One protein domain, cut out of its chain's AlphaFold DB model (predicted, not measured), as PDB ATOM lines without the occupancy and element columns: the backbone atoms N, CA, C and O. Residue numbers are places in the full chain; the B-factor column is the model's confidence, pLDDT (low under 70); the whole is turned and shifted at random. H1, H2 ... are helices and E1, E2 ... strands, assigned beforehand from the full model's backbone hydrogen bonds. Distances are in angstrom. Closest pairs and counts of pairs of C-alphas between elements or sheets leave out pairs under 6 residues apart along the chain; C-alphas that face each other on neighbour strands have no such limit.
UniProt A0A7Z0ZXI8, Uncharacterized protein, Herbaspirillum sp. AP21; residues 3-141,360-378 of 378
ATOM      1  N   ILE A   3      43.285  44.376 -11.120       98.25
ATOM      2  CA  ILE A   3      43.970  45.000  -9.980       98.25
ATOM      3  C   ILE A   3      43.687  44.189  -8.716       98.25
ATOM      4  O   ILE A   3      42.537  43.902  -8.392       98.25
ATOM      5  N   ALA A   4      44.738  43.834  -7.986       98.56
ATOM      6  CA  ALA A   4      44.641  43.208  -6.678       98.56
ATOM      7  C   ALA A   4      44.988  44.228  -5.588       98.56
ATOM      8  O   ALA A   4      46.118  44.719  -5.541       98.56
ATOM      9  N   VAL A   5      44.035  44.520  -4.702       98.31
ATOM     10  CA  VAL A   5      44.259  45.341  -3.502       98.31
ATOM     11  C   VAL A   5      44.562  44.407  -2.333       98.31
ATOM     12  O   VAL A   5      43.701  43.666  -1.857       98.31
ATOM     13  N   CYS A   6      45.821  44.392  -1.907       98.25
ATOM     14  CA  CYS A   6      46.366  43.395  -0.994       98.25
ATOM     15  C   CYS A   6      46.608  43.988   0.393       98.25
ATOM     16  O   CYS A   6      47.466  44.853   0.564       98.25
ATOM     17  N   ASN A   7      45.871  43.476   1.375       94.38
ATOM     18  CA  ASN A   7      46.014  43.788   2.790       94.38
ATOM     19  C   ASN A   7      45.702  42.513   3.607       94.38
ATOM     20  O   ASN A   7      44.899  41.685   3.176       94.38
ATOM     21  N   ASP A   8      46.341  42.344   4.768       92.62
ATOM     22  CA  ASP A   8      46.214  41.150   5.622       92.62
ATOM     23  C   ASP A   8      45.176  41.287   6.760       92.62
ATOM     24  O   ASP A   8      45.015  40.383   7.583       92.62
ATOM     25  N   ILE A   9      44.434  42.395   6.803       91.00
ATOM     26  CA  ILE A   9      43.288  42.626   7.683       91.00
ATOM     27  C   ILE A   9      42.169  41.684   7.250       91.00
ATOM     28  O   ILE A   9      41.624  41.780   6.147       91.00
ATOM     29  N   ALA A  10      41.806  40.770   8.149       89.81
ATOM     30  CA  ALA A  10      40.832  39.726   7.876       89.81
ATOM     31  C   ALA A  10      39.501  40.298   7.376       89.81
ATOM     32  O   ALA A  10      38.897  39.720   6.481       89.81
ATOM     33  N   GLU A  11      39.055  41.436   7.910       94.00
ATOM     34  CA  GLU A  11      37.814  42.131   7.568       94.00
ATOM     35  C   GLU A  11      37.771  42.684   6.136       94.00
ATOM     36  O   GLU A  11      36.680  43.005   5.656       94.00
ATOM     37  N   PHE A  12      38.916  42.786   5.453       94.06
ATOM     38  CA  PHE A  12      39.019  43.341   4.097       94.06
ATOM     39  C   PHE A  12      38.939  42.264   3.009       94.06
ATOM     40  O   PHE A  12      38.614  42.575   1.862       94.06
ATOM     41  N   GLY A  13      39.190  40.998   3.367       94.19
ATOM     42  CA  GLY A  13      39.127  39.866   2.440       94.19
ATOM     43  C   GLY A  13      37.720  39.590   1.902       94.19
ATOM     44  O   GLY A  13      36.716  40.071   2.448       94.19
ATOM     45  N   GLY A  14      37.643  38.783   0.845       96.81
ATOM     46  CA  GLY A  14      36.392  38.414   0.185       96.81
ATOM     47  C   GLY A  14      35.697  39.584  -0.509       96.81
ATOM     48  O   GLY A  14      34.472  39.661  -0.468       96.81
ATOM     49  N   ASN A  15      36.453  40.519  -1.099       97.12
ATOM     50  CA  ASN A  15      35.921  41.668  -1.845       97.12
ATOM     51  C   ASN A  15      35.016  42.621  -1.033       97.12
ATOM     52  O   ASN A  15      34.330  43.473  -1.599       97.12
ATOM     53  N   ARG A  16      35.024  42.530   0.303       95.88
ATOM     54  CA  ARG A  16      34.095  43.281   1.164       95.88
ATOM     55  C   ARG A  16      34.279  44.792   1.115       95.88
ATOM     56  O   ARG A  16      33.319  45.519   1.336       95.88
ATOM     57  N   LEU A  17      35.480  45.276   0.803       94.88
ATOM     58  CA  LEU A  17      35.731  46.712   0.670       94.88
ATOM     59  C   LEU A  17      35.089  47.350  -0.572       94.88
ATOM     60  O   LEU A  17      35.123  48.571  -0.690       94.88
ATOM     61  N   PHE A  18      34.481  46.584  -1.485       93.94
ATOM     62  CA  PHE A  18      33.668  47.175  -2.555       93.94
ATOM     63  C   PHE A  18      32.281  47.617  -2.077       93.94
ATOM     64  O   PHE A  18      31.647  48.441  -2.732       93.94
ATOM     65  N   ASP A  19      31.832  47.136  -0.916       94.62
ATOM     66  CA  ASP A  19      30.651  47.661  -0.242       94.62
ATOM     67  C   ASP A  19      31.015  48.957   0.504       94.62
ATOM     68  O   ASP A  19      31.809  48.953   1.451       94.62
ATOM     69  N   LYS A  20      30.409  50.079   0.092       92.88
ATOM     70  CA  LYS A  20      30.646  51.403   0.690       92.88
ATOM     71  C   LYS A  20      30.272  51.467   2.174       92.88
ATOM     72  O   LYS A  20      30.964  52.140   2.936       92.88
ATOM     73  N   GLN A  21      29.202  50.792   2.597       92.25
ATOM     74  CA  GLN A  21      28.773  50.771   3.999       92.25
ATOM     75  C   GLN A  21      29.752  49.965   4.853       92.25
ATOM     76  O   GLN A  21      30.076  50.361   5.975       92.25
ATOM     77  N   TRP A  22      30.267  48.857   4.316       94.44
ATOM     78  CA  TRP A  22      31.298  48.077   4.990       94.44
ATOM     79  C   TRP A  22      32.610  48.855   5.099       94.44
ATOM     80  O   TRP A  22      33.176  48.951   6.190       94.44
ATOM     81  N   ALA A  23      33.072  49.445   3.992       93.62
ATOM     82  CA  ALA A  23      34.313  50.211   3.941       93.62
ATOM     83  C   ALA A  23      34.288  51.437   4.870       93.62
ATOM     84  O   ALA A  23      35.296  51.730   5.508       93.62
ATOM     85  N   ALA A  24      33.135  52.099   5.035       89.69
ATOM     86  CA  ALA A  24      32.973  53.257   5.924       89.69
ATOM     87  C   ALA A  24      33.304  52.975   7.404       89.69
ATOM     88  O   ALA A  24      33.534  53.902   8.177       89.69
ATOM     89  N   ARG A  25      33.368  51.703   7.814       88.94
ATOM     90  CA  ARG A  25      33.755  51.301   9.177       88.94
ATOM     91  C   ARG A  25      35.256  51.423   9.442       88.94
ATOM     92  O   ARG A  25      35.669  51.322  10.599       88.94
ATOM     93  N   PHE A  26      36.059  51.587   8.393       90.31
ATOM     94  CA  PHE A  26      37.515  51.562   8.448       90.31
ATOM     95  C   PHE A  26      38.078  52.837   7.805       90.31
ATOM     96  O   PHE A  26      37.980  53.006   6.586       90.31
ATOM     97  N   PRO A  27      38.675  53.743   8.601       86.94
ATOM     98  CA  PRO A  27      39.353  54.917   8.061       86.94
ATOM     99  C   PRO A  27      40.380  54.505   7.004       86.94
ATOM    100  O   PRO A  27      41.117  53.541   7.209       86.94
ATOM    101  N   GLY A  28      40.420  55.204   5.870       92.31
ATOM    102  CA  GLY A  28      41.373  54.889   4.805       92.31
ATOM    103  C   GLY A  28      40.936  53.791   3.832       92.31
ATOM    104  O   GLY A  28      41.662  53.541   2.879       92.31
ATOM    105  N   ALA A  29      39.773  53.147   4.009       94.69
ATOM    106  CA  ALA A  29      39.375  52.008   3.168       94.69
ATOM    107  C   ALA A  29      38.400  52.352   2.023       94.69
ATOM    108  O   ALA A  29      38.329  51.621   1.034       94.69
ATOM    109  N   GLY A  30      37.660  53.463   2.115       96.12
ATOM    110  CA  GLY A  30      36.590  53.813   1.162       96.12
ATOM    111  C   GLY A  30      37.038  53.999  -0.295       96.12
ATOM    112  O   GLY A  30      36.238  53.838  -1.218       96.12
ATOM    113  N   TRP A  31      38.325  54.270  -0.534       97.62
ATOM    114  CA  TRP A  31      38.864  54.435  -1.888       97.62
ATOM    115  C   TRP A  31      38.838  53.123  -2.677       97.62
ATOM    116  O   TRP A  31      38.796  53.161  -3.900       97.62
ATOM    117  N   VAL A  32      38.817  51.964  -2.007       97.62
ATOM    118  CA  VAL A  32      38.721  50.660  -2.674       97.62
ATOM    119  C   VAL A  32      37.345  50.490  -3.317       97.62
ATOM    120  O   VAL A  32      37.260  50.018  -4.451       97.62
ATOM    121  N   SER A  33      36.274  50.943  -2.652       97.31
ATOM    122  CA  SER A  33      34.934  50.974  -3.253       97.31
ATOM    123  C   SER A  33      34.895  51.926  -4.449       97.31
ATOM    124  O   SER A  33      34.387  51.562  -5.507       97.31
ATOM    125  N   ALA A  34      35.492  53.118  -4.315       97.75
ATOM    126  CA  ALA A  34      35.586  54.085  -5.411       97.75
ATOM    127  C   ALA A  34      36.392  53.537  -6.605       97.75
ATOM    128  O   ALA A  34      35.992  53.709  -7.755       97.75
ATOM    129  N   LEU A  35      37.496  52.828  -6.349       98.06
ATOM    130  CA  LEU A  35      38.295  52.175  -7.386       98.06
ATOM    131  C   LEU A  35      37.503  51.065  -8.084       98.06
ATOM    132  O   LEU A  35      37.589  50.948  -9.302       98.06
ATOM    133  N   GLY A  36      36.720  50.277  -7.342       97.06
ATOM    134  CA  GLY A  36      35.837  49.260  -7.917       97.06
ATOM    135  C   GLY A  36      34.814  49.855  -8.892       97.06
ATOM    136  O   GLY A  36      34.630  49.327  -9.987       97.06
ATOM    137  N   GLU A  37      34.207  50.992  -8.539       96.19
ATOM    138  CA  GLU A  37      33.268  51.712  -9.413       96.19
ATOM    139  C   GLU A  37      33.946  52.256 -10.680       96.19
ATOM    140  O   GLU A  37      33.419  52.077 -11.779       96.19
ATOM    141  N   LEU A  38      35.129  52.870 -10.548       96.69
ATOM    142  CA  LEU A  38      35.915  53.356 -11.692       96.69
ATOM    143  C   LEU A  38      36.341  52.207 -12.614       96.69
ATOM    144  O   LEU A  38      36.194  52.281 -13.835       96.69
ATOM    145  N   ALA A  39      36.816  51.108 -12.030       95.88
ATOM    146  CA  ALA A  39      37.229  49.926 -12.768       95.88
ATOM    147  C   ALA A  39      36.069  49.307 -13.560       95.88
ATOM    148  O   ALA A  39      36.244  48.986 -14.737       95.88
ATOM    149  N   ALA A  40      34.876  49.206 -12.963       95.06
ATOM    150  CA  ALA A  40      33.691  48.679 -13.636       95.06
ATOM    151  C   ALA A  40      33.324  49.496 -14.888       95.06
ATOM    152  O   ALA A  40      33.037  48.920 -15.937       95.06
ATOM    153  N   GLN A  41      33.422  50.829 -14.821       95.81
ATOM    154  CA  GLN A  41      33.170  51.719 -15.966       95.81
ATOM    155  C   GLN A  41      34.158  51.503 -17.124       95.81
ATOM    156  O   GLN A  41      33.828  51.775 -18.277       95.81
ATOM    157  N   ARG A  42      35.360  50.986 -16.838       94.25
ATOM    158  CA  ARG A  42      36.402  50.677 -17.829       94.25
ATOM    159  C   ARG A  42      36.430  49.214 -18.274       94.25
ATOM    160  O   ARG A  42      37.308  48.840 -19.054       94.25
ATOM    161  N   GLY A  43      35.538  48.368 -17.756       95.62
ATOM    162  CA  GLY A  43      35.602  46.917 -17.969       95.62
ATOM    163  C   GLY A  43      36.843  46.269 -17.338       95.62
ATOM    164  O   GLY A  43      37.371  45.280 -17.848       95.62
ATOM    165  N   TRP A  44      37.376  46.861 -16.270       96.62
ATOM    166  CA  TRP A  44      38.444  46.277 -15.465       96.62
ATOM    167  C   TRP A  44      37.853  45.466 -14.318       96.62
ATOM    168  O   TRP A  44      36.712  45.677 -13.915       96.62
ATOM    169  N   GLU A  45      38.654  44.565 -13.760       97.38
ATOM    170  CA  GLU A  45      38.278  43.844 -12.547       97.38
ATOM    171  C   GLU A  45      39.233  44.199 -11.413       97.38
ATOM    172  O   GLU A  45      40.450  44.272 -11.603       97.38
ATOM    173  N   VAL A  46      38.672  44.406 -10.226       97.69
ATOM    174  CA  VAL A  46      39.418  44.659  -8.993       97.69
ATOM    175  C   VAL A  46      38.995  43.602  -7.987       97.69
ATOM    176  O   VAL A  46      37.813  43.277  -7.892       97.69
ATOM    177  N   ALA A  47      39.949  43.059  -7.242       98.19
ATOM    178  CA  ALA A  47      39.671  42.101  -6.182       98.19
ATOM    179  C   ALA A  47      40.558  42.350  -4.958       98.19
ATOM    180  O   ALA A  47      41.649  42.917  -5.069       98.19
ATOM    181  N   SER A  48      40.102  41.900  -3.790       98.38
ATOM    182  CA  SER A  48      40.967  41.753  -2.623       98.38
ATOM    183  C   SER A  48      42.037  40.689  -2.896       98.38
ATOM    184  O   SER A  48      41.841  39.787  -3.714       98.38
ATOM    185  N   GLY A  49      43.191  40.795  -2.234       98.06
ATOM    186  CA  GLY A  49      44.348  39.936  -2.510       98.06
ATOM    187  C   GLY A  49      44.071  38.426  -2.420       98.06
ATOM    188  O   GLY A  49      44.590  37.658  -3.227       98.06
ATOM    189  N   ASP A  50      43.214  37.998  -1.492       98.12
ATOM    190  CA  ASP A  50      42.772  36.607  -1.345       98.12
ATOM    191  C   ASP A  50      41.945  36.118  -2.545       98.12
ATOM    192  O   ASP A  50      42.205  35.037  -3.082       98.12
ATOM    193  N   VAL A  51      40.998  36.934  -3.014       98.44
ATOM    194  CA  VAL A  51      40.155  36.619  -4.177       98.44
ATOM    195  C   VAL A  51      40.974  36.658  -5.466       98.44
ATOM    196  O   VAL A  51      40.890  35.734  -6.272       98.44
ATOM    197  N   ALA A  52      41.826  37.672  -5.637       98.44
ATOM    198  CA  ALA A  52      42.733  37.778  -6.777       98.44
ATOM    199  C   ALA A  52      43.653  36.553  -6.887       98.44
ATOM    200  O   ALA A  52      43.835  36.005  -7.974       98.44
ATOM    201  N   LEU A  53      44.207  36.085  -5.763       98.31
ATOM    202  CA  LEU A  53      45.042  34.888  -5.758       98.31
ATOM    203  C   LEU A  53      44.238  33.633  -6.116       98.31
ATOM    204  O   LEU A  53      44.729  32.805  -6.881       98.31
ATOM    205  N   SER A  54      43.005  33.506  -5.619       98.38
ATOM    206  CA  SER A  54      42.114  32.405  -6.004       98.38
ATOM    207  C   SER A  54      41.805  32.418  -7.506       98.38
ATOM    208  O   SER A  54      41.886  31.365  -8.137       98.38
ATOM    209  N   HIS A  55      41.537  33.592  -8.092       98.50
ATOM    210  CA  HIS A  55      41.324  33.756  -9.533       98.50
ATOM    211  C   HIS A  55      42.545  33.342 -10.361       98.50
ATOM    212  O   HIS A  55      42.391  32.686 -11.390       98.50
ATOM    213  N   VAL A  56      43.753  33.687  -9.911       98.44
ATOM    214  CA  VAL A  56      44.997  33.245 -10.561       98.44
ATOM    215  C   VAL A  56      45.155  31.726 -10.461       98.44
ATOM    216  O   VAL A  56      45.462  31.064 -11.448       98.44
ATOM    217  N   GLN A  57      44.897  31.145  -9.288       97.69
ATOM    218  CA  GLN A  57      45.062  29.708  -9.047       97.69
ATOM    219  C   GLN A  57      44.078  28.834  -9.831       97.69
ATOM    220  O   GLN A  57      44.441  27.728 -10.226       97.69
ATOM    221  N   CYS A  58      42.851  29.306 -10.063       97.69
ATOM    222  CA  CYS A  58      41.867  28.582 -10.870       97.69
ATOM    223  C   CYS A  58      41.956  28.892 -12.375       97.69
ATOM    224  O   CYS A  58      41.154  28.367 -13.145       97.69
ATOM    225  N   GLY A  59      42.909  29.730 -12.799       97.25
ATOM    226  CA  GLY A  59      43.096  30.118 -14.198       97.25
ATOM    227  C   GLY A  59      42.063  31.118 -14.727       97.25
ATOM    228  O   GLY A  59      42.020  31.356 -15.930       97.25
ATOM    229  N   TYR A  60      41.242  31.714 -13.857       98.06
ATOM    230  CA  TYR A  60      40.307  32.772 -14.248       98.06
ATOM    231  C   TYR A  60      41.039  34.070 -14.613       98.06
ATOM    232  O   TYR A  60      40.668  34.746 -15.571       98.06
ATOM    233  N   TRP A  61      42.107  34.409 -13.881       98.25
ATOM    234  CA  TRP A  61      43.022  35.502 -14.223       98.25
ATOM    235  C   TRP A  61      44.396  34.947 -14.600       98.25
ATOM    236  O   TRP A  61      44.925  34.078 -13.910       98.25
ATOM    237  N   SER A  62      45.018  35.501 -15.642       97.31
ATOM    238  CA  SER A  62      46.459  35.318 -15.847       97.31
ATOM    239  C   SER A  62      47.217  36.173 -14.836       97.31
ATOM    240  O   SER A  62      46.918  37.360 -14.688       97.31
ATOM    241  N   SER A  63      48.215  35.605 -14.155       96.56
ATOM    242  CA  SER A  63      49.006  36.349 -13.169       96.56
ATOM    243  C   SER A  63      49.713  37.552 -13.789       96.56
ATOM    244  O   SER A  63      49.690  38.625 -13.193       96.56
ATOM    245  N   SER A  64      50.235  37.422 -15.013       94.88
ATOM    246  CA  SER A  64      50.910  38.503 -15.748       94.88
ATOM    247  C   SER A  64      50.047  39.751 -15.939       94.88
ATOM    248  O   SER A  64      50.577  40.852 -16.078       94.88
ATOM    249  N   ASP A  65      48.722  39.604 -15.925       93.56
ATOM    250  CA  ASP A  65      47.784  40.695 -16.192       93.56
ATOM    251  C   ASP A  65      47.379  41.446 -14.919       93.56
ATOM    252  O   ASP A  65      46.772  42.519 -15.002       93.56
ATOM    253  N   VAL A  66      47.736  40.910 -13.747       98.06
ATOM    254  CA  VAL A  66      47.394  41.466 -12.436       98.06
ATOM    255  C   VAL A  66      48.391  42.545 -12.035       98.06
ATOM    256  O   VAL A  66      49.596  42.302 -11.979       98.06
ATOM    257  N   LEU A  67      47.874  43.729 -11.715       98.38
ATOM    258  CA  LEU A  67      48.594  44.813 -11.052       98.38
ATOM    259  C   LEU A  67      48.347  44.743  -9.539       98.38
ATOM    260  O   LEU A  67      47.202  44.646  -9.101       98.38
ATOM    261  N   VAL A  68      49.406  44.798  -8.735       98.56
ATOM    262  CA  VAL A  68      49.338  44.640  -7.276       98.56
ATOM    263  C   VAL A  68      49.497  45.990  -6.583       98.56
ATOM    264  O   VAL A  68      50.573  46.593  -6.620       98.56
ATOM    265  N   VAL A  69      48.439  46.425  -5.897       98.50
ATOM    266  CA  VAL A  69      48.500  47.471  -4.869       98.50
ATOM    267  C   VAL A  69      48.629  46.771  -3.524       98.50
ATOM    268  O   VAL A  69      47.736  46.027  -3.127       98.50
ATOM    269  N   GLN A  70      49.752  46.961  -2.842       98.00
ATOM    270  CA  GLN A  70      50.072  46.264  -1.602       98.00
ATOM    271  C   GLN A  70      50.151  47.246  -0.441       98.00
ATOM    272  O   GLN A  70      50.914  48.202  -0.503       98.00
ATOM    273  N   GLU A  71      49.429  46.966   0.637       96.06
ATOM    274  CA  GLU A  71      49.625  47.648   1.909       96.06
ATOM    275  C   GLU A  71      50.573  46.844   2.803       96.06
ATOM    276  O   GLU A  71      50.416  45.630   2.970       96.06
ATOM    277  N   LEU A  72      51.565  47.532   3.377       94.81
ATOM    278  CA  LEU A  72      52.598  46.944   4.232       94.81
ATOM    279  C   LEU A  72      53.275  45.724   3.562       94.81
ATOM    280  O   LEU A  72      53.455  45.669   2.343       94.81
ATOM    281  N   ASP A  73      53.690  44.734   4.347       94.00
ATOM    282  CA  ASP A  73      54.242  43.462   3.887       94.00
ATOM    283  C   ASP A  73      53.169  42.373   3.698       94.00
ATOM    284  O   ASP A  73      53.411  41.210   4.018       94.00
ATOM    285  N   SER A  74      51.998  42.739   3.144       96.56
ATOM    286  CA  SER A  74      50.882  41.805   2.918       96.56
ATOM    287  C   SER A  74      51.323  40.501   2.239       96.56
ATOM    288  O   SER A  74      51.959  40.474   1.174       96.56
ATOM    289  N   THR A  75      50.928  39.389   2.859       96.62
ATOM    290  CA  THR A  75      51.183  38.027   2.385       96.62
ATOM    291  C   THR A  75      50.498  37.760   1.048       96.62
ATOM    292  O   THR A  75      51.080  37.091   0.190       96.62
ATOM    293  N   TRP A  76      49.309  38.323   0.816       97.94
ATOM    294  CA  TRP A  76      48.596  38.190  -0.458       97.94
ATOM    295  C   TRP A  76      49.348  38.841  -1.617       97.94
ATOM    296  O   TRP A  76      49.544  38.207  -2.655       97.94
ATOM    297  N   GLY A  77      49.829  40.072  -1.416       97.62
ATOM    298  CA  GLY A  77      50.592  40.794  -2.434       97.62
ATOM    299  C   GLY A  77      51.915  40.102  -2.753       97.62
ATOM    300  O   GLY A  77      52.305  39.995  -3.915       97.62
ATOM    301  N   THR A  78      52.573  39.531  -1.741       97.19
ATOM    302  CA  THR A  78      53.791  38.733  -1.936       97.19
ATOM    303  C   THR A  78      53.524  37.474  -2.762       97.19
ATOM    304  O   THR A  78      54.187  37.275  -3.777       97.19
ATOM    305  N   ARG A  79      52.500  36.682  -2.418       98.25
ATOM    306  CA  ARG A  79      52.161  35.441  -3.143       98.25
ATOM    307  C   ARG A  79      51.722  35.685  -4.588       98.25
ATOM    308  O   ARG A  79      52.038  34.891  -5.472       98.25
ATOM    309  N   LEU A  80      50.999  36.776  -4.843       98.44
ATOM    310  CA  LEU A  80      50.622  37.171  -6.201       98.44
ATOM    311  C   LEU A  80      51.853  37.521  -7.040       98.44
ATOM    312  O   LEU A  80      51.981  37.029  -8.160       98.44
ATOM    313  N   ARG A  81      52.788  38.310  -6.494       97.44
ATOM    314  CA  ARG A  81      54.045  38.652  -7.182       97.44
ATOM    315  C   ARG A  81      54.906  37.419  -7.453       97.44
ATOM    316  O   ARG A  81      55.410  37.270  -8.558       97.44
ATOM    317  N   GLU A  82      55.007  36.498  -6.495       97.31
ATOM    318  CA  GLU A  82      55.681  35.200  -6.684       97.31
ATOM    319  C   GLU A  82      55.033  34.350  -7.790       97.31
ATOM    320  O   GLU A  82      55.713  33.564  -8.442       97.31
ATOM    321  N   SER A  83      53.734  34.541  -8.039       97.00
ATOM    322  CA  SER A  83      52.996  33.881  -9.124       97.00
ATOM    323  C   SER A  83      53.141  34.588 -10.482       97.00
ATOM    324  O   SER A  83      52.572  34.121 -11.466       97.00
ATOM    325  N   GLY A  84      53.869  35.708 -10.557       96.81
ATOM    326  CA  GLY A  84      54.090  36.489 -11.780       96.81
ATOM    327  C   GLY A  84      53.248  37.764 -11.906       96.81
ATOM    328  O   GLY A  84      53.301  38.412 -12.951       96.81
ATOM    329  N   ALA A  85      52.485  38.144 -10.873       97.75
ATOM    330  CA  ALA A  85      51.766  39.416 -10.868       97.75
ATOM    331  C   ALA A  85      52.712  40.615 -10.811       97.75
ATOM    332  O   ALA A  85      53.762  40.588 -10.163       97.75
ATOM    333  N   ARG A  86      52.313  41.699 -11.474       97.25
ATOM    334  CA  ARG A  86      53.123  42.904 -11.611       97.25
ATOM    335  C   ARG A  86      52.884  43.842 -10.425       97.25
ATOM    336  O   ARG A  86      51.738  44.177 -10.131       97.25
ATOM    337  N   PRO A  87      53.934  44.300  -9.738       97.50
ATOM    338  CA  PRO A  87      53.806  45.300  -8.686       97.50
ATOM    339  C   PRO A  87      53.437  46.667  -9.281       97.50
ATOM    340  O   PRO A  87      53.993  47.057 -10.307       97.50
ATOM    341  N   LEU A  88      52.525  47.388  -8.621       98.06
ATOM    342  CA  LEU A  88      52.096  48.739  -9.003       98.06
ATOM    343  C   LEU A  88      52.433  49.761  -7.910       98.06
ATOM    344  O   LEU A  88      53.181  50.705  -8.148       98.06
ATOM    345  N   LEU A  89      51.912  49.565  -6.698       97.81
ATOM    346  CA  LEU A  89      52.042  50.537  -5.610       97.81
ATOM    347  C   LEU A  89      52.220  49.836  -4.259       97.81
ATOM    348  O   LEU A  89      51.418  48.970  -3.913       97.81
ATOM    349  N   LEU A  90      53.230  50.243  -3.485       97.62
ATOM    350  CA  LEU A  90      53.375  49.881  -2.071       97.62
ATOM    351  C   LEU A  90      52.897  51.032  -1.176       97.62
ATOM    352  O   LEU A  90      53.440  52.133  -1.254       97.62
ATOM    353  N   THR A  91      51.928  50.795  -0.299       95.81
ATOM    354  CA  THR A  91      51.372  51.809   0.607       95.81
ATOM    355  C   THR A  91      51.617  51.472   2.074       95.81
ATOM    356  O   THR A  91      51.667  50.310   2.478       95.81
ATOM    357  N   CYS A  92      51.723  52.507   2.901       93.94
ATOM    358  CA  CYS A  92      51.640  52.404   4.351       93.94
ATOM    359  C   CYS A  92      50.885  53.620   4.887       93.94
ATOM    360  O   CYS A  92      51.356  54.747   4.747       93.94
ATOM    361  N   MET A  93      49.721  53.393   5.493       92.69
ATOM    362  CA  MET A  93      48.938  54.440   6.161       92.69
ATOM    363  C   MET A  93      49.012  54.329   7.691       92.69
ATOM    364  O   MET A  93      48.272  54.997   8.408       92.69
ATOM    365  N   GLU A  94      49.923  53.497   8.198       91.12
ATOM    366  CA  GLU A  94      50.107  53.234   9.620       91.12
ATOM    367  C   GLU A  94      51.403  53.869  10.143       91.12
ATOM    368  O   GLU A  94      52.400  54.021   9.435       91.12
ATOM    369  N   SER A  95      51.407  54.243  11.417       90.19
ATOM    370  CA  SER A  95      52.592  54.750  12.094       90.19
ATOM    371  C   SER A  95      53.642  53.654  12.330       90.19
ATOM    372  O   SER A  95      53.309  52.504  12.638       90.19
ATOM    373  N   PRO A  96      54.936  54.014  12.365       88.88
ATOM    374  CA  PRO A  96      56.004  53.118  12.806       88.88
ATOM    375  C   PRO A  96      55.879  52.668  14.269       88.88
ATOM    376  O   PRO A  96      56.612  51.770  14.681       88.88
ATOM    377  N   LEU A  97      54.957  53.228  15.069       87.81
ATOM    378  CA  LEU A  97      54.624  52.643  16.371       87.81
ATOM    379  C   LEU A  97      53.985  51.263  16.211       87.81
ATOM    380  O   LEU A  97      54.340  50.365  16.971       87.81
ATOM    381  N   TYR A  98      53.082  51.097  15.247       87.19
ATOM    382  CA  TYR A  98      52.294  49.875  15.079       87.19
ATOM    383  C   TYR A  98      52.823  48.987  13.944       87.19
ATOM    384  O   TYR A  98      52.696  47.767  14.009       87.19
ATOM    385  N   ALA A  99      53.516  49.567  12.960       90.88
ATOM    386  CA  ALA A  99      54.097  48.854  11.821       90.88
ATOM    387  C   ALA A  99      55.641  48.811  11.843       90.88
ATOM    388  O   ALA A  99      56.288  48.812  10.800       90.88
ATOM    389  N   SER A 100      56.276  48.786  13.020       90.75
ATOM    390  CA  SER A 100      57.727  49.024  13.145       90.75
ATOM    391  C   SER A 100      58.614  48.097  12.295       90.75
ATOM    392  O   SER A 100      59.579  48.551  11.688       90.75
ATOM    393  N   LEU A 101      58.268  46.809  12.192       91.25
ATOM    394  CA  LEU A 101      59.028  45.831  11.397       91.25
ATOM    395  C   LEU A 101      58.926  46.064   9.886       91.25
ATOM    396  O   LEU A 101      59.844  45.701   9.146       91.25
ATOM    397  N   PHE A 102      57.820  46.656   9.429       93.19
ATOM    398  CA  PHE A 102      57.696  47.119   8.053       93.19
ATOM    399  C   PHE A 102      58.660  48.284   7.824       93.19
ATOM    400  O   PHE A 102      59.462  48.229   6.898       93.19
ATOM    401  N   PHE A 103      58.667  49.284   8.710       91.94
ATOM    402  CA  PHE A 103      59.554  50.446   8.589       91.94
ATOM    403  C   PHE A 103      61.049  50.099   8.675       91.94
ATOM    404  O   PHE A 103      61.865  50.774   8.058       91.94
ATOM    405  N   ASP A 104      61.432  49.018   9.351       91.25
ATOM    406  CA  ASP A 104      62.831  48.567   9.336       91.25
ATOM    407  C   ASP A 104      63.275  48.011   7.966       91.25
ATOM    408  O   ASP A 104      64.471  47.873   7.711       91.25
ATOM    409  N   ARG A 105      62.332  47.649   7.082       92.12
ATOM    410  CA  ARG A 105      62.608  46.944   5.814       92.12
ATOM    411  C   ARG A 105      61.911  47.547   4.595       92.12
ATOM    412  O   ARG A 105      62.006  46.989   3.501       92.12
ATOM    413  N   TRP A 106      61.209  48.666   4.758       92.25
ATOM    414  CA  TRP A 106      60.297  49.178   3.740       92.25
ATOM    415  C   TRP A 106      61.012  49.486   2.425       92.25
ATOM    416  O   TRP A 106      60.449  49.233   1.371       92.25
ATOM    417  N   ARG A 107      62.273  49.942   2.465       91.12
ATOM    418  CA  ARG A 107      63.080  50.231   1.266       91.12
ATOM    419  C   ARG A 107      63.316  48.990   0.413       91.12
ATOM    420  O   ARG A 107      63.211  49.049  -0.807       91.12
ATOM    421  N   THR A 108      63.596  47.858   1.054       92.12
ATOM    422  CA  THR A 108      63.768  46.570   0.368       92.12
ATOM    423  C   THR A 108      62.461  46.114  -0.270       92.12
ATOM    424  O   THR A 108      62.476  45.593  -1.380       92.12
ATOM    425  N   LEU A 109      61.331  46.332   0.406       93.25
ATOM    426  CA  LEU A 109      60.012  46.023  -0.148       93.25
ATOM    427  C   LEU A 109      59.670  46.956  -1.316       93.25
ATOM    428  O   LEU A 109      59.286  46.481  -2.380       93.25
ATOM    429  N   ALA A 110      59.860  48.265  -1.139       94.31
ATOM    430  CA  ALA A 110      59.550  49.309  -2.111       94.31
ATOM    431  C   ALA A 110      60.393  49.209  -3.385       94.31
ATOM    432  O   ALA A 110      59.891  49.534  -4.452       94.31
ATOM    433  N   ALA A 111      61.625  48.691  -3.309       93.50
ATOM    434  CA  ALA A 111      62.464  48.452  -4.485       93.50
ATOM    435  C   ALA A 111      61.830  47.488  -5.505       93.50
ATOM    436  O   ALA A 111      62.201  47.499  -6.675       93.50
ATOM    437  N   ALA A 112      60.867  46.665  -5.077       94.25
ATOM    438  CA  ALA A 112      60.104  45.805  -5.972       94.25
ATOM    439  C   ALA A 112      58.906  46.512  -6.625       94.25
ATOM    440  O   ALA A 112      58.237  45.882  -7.429       94.25
ATOM    441  N   PHE A 113      58.596  47.767  -6.288       96.06
ATOM    442  CA  PHE A 113      57.430  48.493  -6.796       96.06
ATOM    443  C   PHE A 113      57.854  49.758  -7.553       96.06
ATOM    444  O   PHE A 113      58.723  50.487  -7.071       96.06
ATOM    445  N   PRO A 114      57.222  50.086  -8.697       95.62
ATOM    446  CA  PRO A 114      57.524  51.326  -9.416       95.62
ATOM    447  C   PRO A 114      57.112  52.572  -8.621       95.62
ATOM    448  O   PRO A 114      57.743  53.621  -8.750       95.62
ATOM    449  N   HIS A 115      56.107  52.445  -7.750       95.75
ATOM    450  CA  HIS A 115      55.638  53.517  -6.880       95.75
ATOM    451  C   HIS A 115      55.536  53.061  -5.425       95.75
ATOM    452  O   HIS A 115      55.145  51.925  -5.137       95.75
ATOM    453  N   HIS A 116      55.807  53.973  -4.495       95.69
ATOM    454  CA  HIS A 116      55.510  53.769  -3.081       95.69
ATOM    455  C   HIS A 116      54.946  55.034  -2.425       95.69
ATOM    456  O   HIS A 116      55.276  56.150  -2.813       95.69
ATOM    457  N   MET A 117      54.104  54.858  -1.408       94.38
ATOM    458  CA  MET A 117      53.549  55.921  -0.570       94.38
ATOM    459  C   MET A 117      53.728  55.525   0.896       94.38
ATOM    460  O   MET A 117      52.922  54.776   1.453       94.38
ATOM    461  N   ILE A 118      54.823  55.982   1.502       92.12
ATOM    462  CA  ILE A 118      55.215  55.627   2.870       92.12
ATOM    463  C   ILE A 118      55.564  56.926   3.610       92.12
ATOM    464  O   ILE A 118      56.398  57.687   3.114       92.12
ATOM    465  N   PRO A 119      54.935  57.215   4.765       86.25
ATOM    466  CA  PRO A 119      55.225  58.419   5.533       86.25
ATOM    467  C   PRO A 119      56.664  58.386   6.052       86.25
ATOM    468  O   PRO A 119      57.201  57.321   6.353       86.25
ATOM    469  N   GLY A 120      57.292  59.557   6.130       67.88
ATOM    470  CA  GLY A 120      58.734  59.710   6.268       67.88
ATOM    471  C   GLY A 120      59.346  58.884   7.395       67.88
ATOM    472  O   GLY A 120      59.097  59.114   8.580       67.88
ATOM    473  N   ALA A 121      60.243  57.983   7.015       49.59
ATOM    474  CA  ALA A 121      61.444  57.776   7.800       49.59
ATOM    475  C   ALA A 121      62.311  59.026   7.543       49.59
ATOM    476  O   ALA A 121      62.669  59.240   6.400       49.59
ATOM    477  N   SER A 122      62.478  59.894   8.556       42.53
ATOM    478  CA  SER A 122      63.265  61.152   8.646       42.53
ATOM    479  C   SER A 122      63.163  62.235   7.536       42.53
ATOM    480  O   SER A 122      63.199  61.972   6.344       42.53
ATOM    481  N   ALA A 123      63.178  63.517   7.933       38.88
ATOM    482  CA  ALA A 123      63.265  64.680   7.032       38.88
ATOM    483  C   ALA A 123      64.619  64.763   6.298       38.88
ATOM    484  O   ALA A 123      64.764  65.494   5.325       38.88
ATOM    485  N   THR A 124      65.614  64.018   6.784       40.16
ATOM    486  CA  THR A 124      66.962  63.911   6.210       40.16
ATOM    487  C   THR A 124      67.195  62.608   5.452       40.16
ATOM    488  O   THR A 124      68.287  62.392   4.932       40.16
ATOM    489  N   GLU A 125      66.218  61.706   5.429       53.94
ATOM    490  CA  GLU A 125      66.370  60.424   4.759       53.94
ATOM    491  C   GLU A 125      65.959  60.550   3.298       53.94
ATOM    492  O   GLU A 125      64.867  61.003   2.958       53.94
ATOM    493  N   ASP A 126      66.865  60.105   2.434       58.75
ATOM    494  CA  ASP A 126      66.605  59.905   1.020       58.75
ATOM    495  C   ASP A 126      65.314  59.089   0.853       58.75
ATOM    496  O   ASP A 126      65.200  58.002   1.409       58.75
ATOM    497  N   ARG A 127      64.311  59.591   0.128       65.56
ATOM    498  CA  ARG A 127      63.075  58.834  -0.144       65.56
ATOM    499  C   ARG A 127      63.278  57.765  -1.224       65.56
ATOM    500  O   ARG A 127      62.340  57.039  -1.537       65.56
ATOM    501  N   SER A 128      64.480  57.644  -1.790       68.56
ATOM    502  CA  SER A 128      64.768  56.658  -2.823       68.56
ATOM    503  C   SER A 128      64.668  55.223  -2.291       68.56
ATOM    504  O   SER A 128      65.149  54.860  -1.212       68.56
ATOM    505  N   ALA A 129      64.022  54.374  -3.080       78.88
ATOM    506  CA  ALA A 129      64.009  52.934  -2.886       78.88
ATOM    507  C   ALA A 129      64.316  52.283  -4.237       78.88
ATOM    508  O   ALA A 129      63.422  51.851  -4.962       78.88
ATOM    509  N   GLY A 130      65.597  52.297  -4.619       85.56
ATOM    510  CA  GLY A 130      66.011  51.931  -5.973       85.56
ATOM    511  C   GLY A 130      65.443  52.911  -7.002       85.56
ATOM    512  O   GLY A 130      65.560  54.120  -6.827       85.56
ATOM    513  N   SER A 131      64.808  52.394  -8.054       86.31
ATOM    514  CA  SER A 131      64.115  53.193  -9.076       86.31
ATOM    515  C   SER A 131      62.669  53.557  -8.707       86.31
ATOM    516  O   SER A 131      61.970  54.160  -9.522       86.31
ATOM    517  N   SER A 132      62.199  53.183  -7.511       91.25
ATOM    518  CA  SER A 132      60.828  53.446  -7.068       91.25
ATOM    519  C   SER A 132      60.580  54.941  -6.861       91.25
ATOM    520  O   SER A 132      61.326  55.613  -6.146       91.25
ATOM    521  N   THR A 133      59.492  55.451  -7.433       92.12
ATOM    522  CA  THR A 133      59.039  56.832  -7.236       92.12
ATOM    523  C   THR A 133      58.265  56.941  -5.922       92.12
ATOM    524  O   THR A 133      57.248  56.266  -5.738       92.12
ATOM    525  N   GLY A 134      58.738  57.795  -5.011       91.62
ATOM    526  CA  GLY A 134      58.117  58.024  -3.705       91.62
ATOM    527  C   GLY A 134      57.088  59.149  -3.717       91.62
ATOM    528  O   GLY A 134      57.379  60.265  -4.148       91.62
ATOM    529  N   TRP A 135      55.903  58.869  -3.182       92.38
ATOM    530  CA  TRP A 135      54.790  59.807  -3.082       92.38
ATOM    531  C   TRP A 135      54.528  60.217  -1.625       92.38
ATOM    532  O   TRP A 135      54.636  59.375  -0.725       92.38
ATOM    533  N   PRO A 136      54.154  61.485  -1.364       91.00
ATOM    534  CA  PRO A 136      53.721  61.912  -0.036       91.00
ATOM    535  C   PRO A 136      52.491  61.119   0.425       91.00
ATOM    536  O   PRO A 136      51.664  60.730  -0.402       91.00
ATOM    537  N   LEU A 137      52.344  60.909   1.738       91.75
ATOM    538  CA  LEU A 137      51.151  60.269   2.291       91.75
ATOM    539  C   LEU A 137      49.906  61.101   1.953       91.75
ATOM    540  O   LEU A 137      49.776  62.252   2.361       91.75
ATOM    541  N   ARG A 138      48.979  60.484   1.222       90.25
ATOM    542  CA  ARG A 138      47.670  61.035   0.862       90.25
ATOM    543  C   ARG A 138      46.604  60.185   1.529       90.25
ATOM    544  O   ARG A 138      46.046  59.298   0.897       90.25
ATOM    545  N   PHE A 139      46.386  60.386   2.828       95.56
ATOM    546  CA  PHE A 139      45.424  59.576   3.577       95.56
ATOM    547  C   PHE A 139      43.997  59.848   3.057       95.56
ATOM    548  O   PHE A 139      43.542  60.989   3.190       95.56
ATOM    549  N   PRO A 140      43.292  58.864   2.463       96.62
ATOM    550  CA  PRO A 140      41.957  59.072   1.922       96.62
ATOM    551  C   PRO A 140      40.901  58.927   3.026       96.62
ATOM    552  O   PRO A 140      40.828  57.885   3.674       96.62
ATOM    553  N   CYS A 141      40.080  59.949   3.275       95.75
ATOM    554  CA  CYS A 141      39.179  59.944   4.438       95.75
ATOM    555  C   CYS A 141      37.782  60.547   4.230       95.75
ATOM    556  O   CYS A 141      36.979  60.517   5.160       95.75
ATOM    557  N   TYR A 360      38.250  59.743  -1.208       97.81
ATOM    558  CA  TYR A 360      38.216  58.370  -1.697       97.81
ATOM    559  C   TYR A 360      38.239  58.312  -3.230       97.81
ATOM    560  O   TYR A 360      38.979  57.515  -3.805       97.81
ATOM    561  N   GLU A 361      37.500  59.197  -3.904       97.75
ATOM    562  CA  GLU A 361      37.453  59.265  -5.366       97.75
ATOM    563  C   GLU A 361      38.757  59.797  -5.968       97.75
ATOM    564  O   GLU A 361      39.215  59.302  -6.996       97.75
ATOM    565  N   GLY A 362      39.366  60.807  -5.344       97.81
ATOM    566  CA  GLY A 362      40.624  61.385  -5.812       97.81
ATOM    567  C   GLY A 362      41.781  60.402  -5.680       97.81
ATOM    568  O   GLY A 362      42.552  60.239  -6.623       97.81
ATOM    569  N   PHE A 363      41.856  59.692  -4.554       98.00
ATOM    570  CA  PHE A 363      42.848  58.642  -4.350       98.00
ATOM    571  C   PHE A 363      42.658  57.483  -5.339       98.00
ATOM    572  O   PHE A 363      43.619  57.047  -5.968       98.00
ATOM    573  N   ALA A 364      41.419  57.024  -5.543       98.06
ATOM    574  CA  ALA A 364      41.120  55.965  -6.504       98.06
ATOM    575  C   ALA A 364      41.498  56.351  -7.947       98.06
ATOM    576  O   ALA A 364      42.113  55.550  -8.650       98.06
ATOM    577  N   LYS A 365      41.207  57.590  -8.369       97.88
ATOM    578  CA  LYS A 365      41.625  58.122  -9.680       97.88
ATOM    579  C   LYS A 365      43.141  58.198  -9.828       97.88
ATOM    580  O   LYS A 365      43.659  57.955 -10.913       97.88
ATOM    581  N   TRP A 366      43.857  58.520  -8.755       97.69
ATOM    582  CA  TRP A 366      45.316  58.511  -8.769       97.69
ATOM    583  C   TRP A 366      45.877  57.088  -8.909       97.69
ATOM    584  O   TRP A 366      46.740  56.854  -9.744       97.69
ATOM    585  N   VAL A 367      45.341  56.102  -8.183       97.81
ATOM    586  CA  VAL A 367      45.740  54.691  -8.369       97.81
ATOM    587  C   VAL A 367      45.439  54.210  -9.795       97.81
ATOM    588  O   VAL A 367      46.256  53.512 -10.397       97.81
ATOM    589  N   GLU A 368      44.297  54.608 -10.359       97.12
ATOM    590  CA  GLU A 368      43.955  54.346 -11.760       97.12
ATOM    591  C   GLU A 368      44.977  54.962 -12.731       97.12
ATOM    592  O   GLU A 368      45.370  54.296 -13.692       97.12
ATOM    593  N   SER A 369      45.436  56.196 -12.491       96.81
ATOM    594  CA  SER A 369      46.423  56.843 -13.362       96.81
ATOM    595  C   SER A 369      47.757  56.098 -13.351       96.81
ATOM    596  O   SER A 369      48.300  55.835 -14.421       96.81
ATOM    597  N   LEU A 370      48.223  55.650 -12.179       96.75
ATOM    598  CA  LEU A 370      49.426  54.817 -12.075       96.75
ATOM    599  C   LEU A 370      49.271  53.504 -12.863       96.75
ATOM    600  O   LEU A 370      50.188  53.072 -13.560       96.75
ATOM    601  N   ALA A 371      48.096  52.867 -12.787       96.06
ATOM    602  CA  ALA A 371      47.819  51.637 -13.528       96.06
ATOM    603  C   ALA A 371      47.846  51.853 -15.056       96.06
ATOM    604  O   ALA A 371      48.362  51.008 -15.790       96.06
ATOM    605  N   LEU A 372      47.321  52.986 -15.536       95.06
ATOM    606  CA  LEU A 372      47.365  53.372 -16.952       95.06
ATOM    607  C   LEU A 372      48.791  53.670 -17.420       95.06
ATOM    608  O   LEU A 372      49.182  53.217 -18.492       95.06
ATOM    609  N   GLU A 373      49.571  54.404 -16.626       93.19
ATOM    610  CA  GLU A 373      50.980  54.694 -16.915       93.19
ATOM    611  C   GLU A 373      51.788  53.401 -17.081       93.19
ATOM    612  O   GLU A 373      52.500  53.238 -18.073       93.19
ATOM    613  N   GLN A 374      51.607  52.436 -16.174       88.69
ATOM    614  CA  GLN A 374      52.289  51.145 -16.254       88.69
ATOM    615  C   GLN A 374      51.839  50.304 -17.459       88.69
ATOM    616  O   GLN A 374      52.635  49.538 -17.999       88.69
ATOM    617  N   ALA A 375      50.585  50.438 -17.898       84.38
ATOM    618  CA  ALA A 375      50.092  49.748 -19.086       84.38
ATOM    619  C   ALA A 375      50.674  50.310 -20.396       84.38
ATOM    620  O   ALA A 375      50.833  49.544 -21.338       84.38
ATOM    621  N   HIS A 376      50.993  51.610 -20.457       79.44
ATOM    622  CA  HIS A 376      51.600  52.252 -21.634       79.44
ATOM    623  C   HIS A 376      53.126  52.104 -21.712       79.44
ATOM    624  O   HIS A 376      53.712  52.360 -22.759       79.44
ATOM    625  N   ALA A 377      53.782  51.729 -20.610       73.62
ATOM    626  CA  ALA A 377      55.224  51.473 -20.568       73.62
ATOM    627  C   ALA A 377      55.624  50.098 -21.158       73.62
ATOM    628  O   ALA A 377      56.793  49.716 -21.078       73.62
ATOM    629  N   ILE A 378      54.654  49.360 -21.709       56.50
ATOM    630  CA  ILE A 378      54.752  48.028 -22.329       56.50
ATOM    631  C   ILE A 378      54.391  48.180 -23.800       56.50
ATOM    632  O   ILE A 378      55.092  47.561 -24.631       56.50
TER     633      ILE A 378
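This is residues 3 to 141 and 360 to 378 of the 378 residues of an uncharacterized protein of Herbaspirillum sp. AP21 (UniProt A0A7Z0ZXI8). A twisted sheet of six parallel strands makes the core, with helices over both faces: H2 and H7 cover one, H3, H4 and little H6 the other, in three layers. H1 packs at one end of H2, while H5 is off the sheet. The printed part has 158 residues, in the order E1 H1 H2 E2 H3 E3 H4 E4 H5 H6 E5 E6 H7; the sheet's order is E2 E1 E3 E4 E5 E6, and the class is mixed, helices and strands. The whole is compact, with a radius of gyration of the C-alphas of 14.8 A and spans of 44 by 35 by 26 A.

Find C-alpha 3 at (43.970, 45.000, -9.980), where E1, residues 3 to 6, begins. The other strands are E2, 45 to 48; E3, 66 to 71, 15.8 A long; E4, 86 to 91, 15.2 A; E5, 115 to 117; and E6, 133 to 135. The helices are H1, 20 to 23; H2, 30 to 41, 17.6 A; H3, 49 to 57, 12.2 A; H4, 75 to 82; H5, 100 to 103; H6, 106 to 110; and H7, 360 to 376, which runs 24.8 A to C-alpha 376 at (51.600, 52.252, -21.634).

Start at inner strands E3 and E4, where N 68 and O 86 are 2.8 A apart, within hydrogen-bond range. Likewise look for N 4 and O 67 between E1 and E3, 2.8 A; N 3 and O 45 between E2 and E1, 2.9 A; N 117 and O 90 between E4 and E5, 2.8 A; and N 135 and O 116 between E5 and E6, 2.8 A. Strand-helix-strand units, parallel neighbour strands joined through helices, are E1, H1 H2, E2; E3, H4, E4; and E4, H5 H6, E5; E2, H3, E3 is split by E1, and these four crossovers are right-handed. H7 is over E3 and E4 at a height over the sheet of 8.4 A, and touches H2 at a steep tilt of 51 degrees, the closest C-alphas being those of Trp 31 and Tyr 360, 4.0 A apart. On the opposite face H3 touches H4, closest at C-alphas 49 and 76, 5.0 A, and H6 is over E4. In H2, H3, H4, H6 and H7 every O i to N i+4 pair is within hydrogen-bond range; H1 and H5 are too short for one.

The C-alphas farthest apart are those of Cys 58 and Thr 124, 46.6 A. Residues 142 to 359 are not printed; C-alphas 141 and 360 are 6.4 A apart across this cut. The links E1 to H1 and E5 to E6 are long. Look for pLDDT under 70 at residues 120 to 128 and 378.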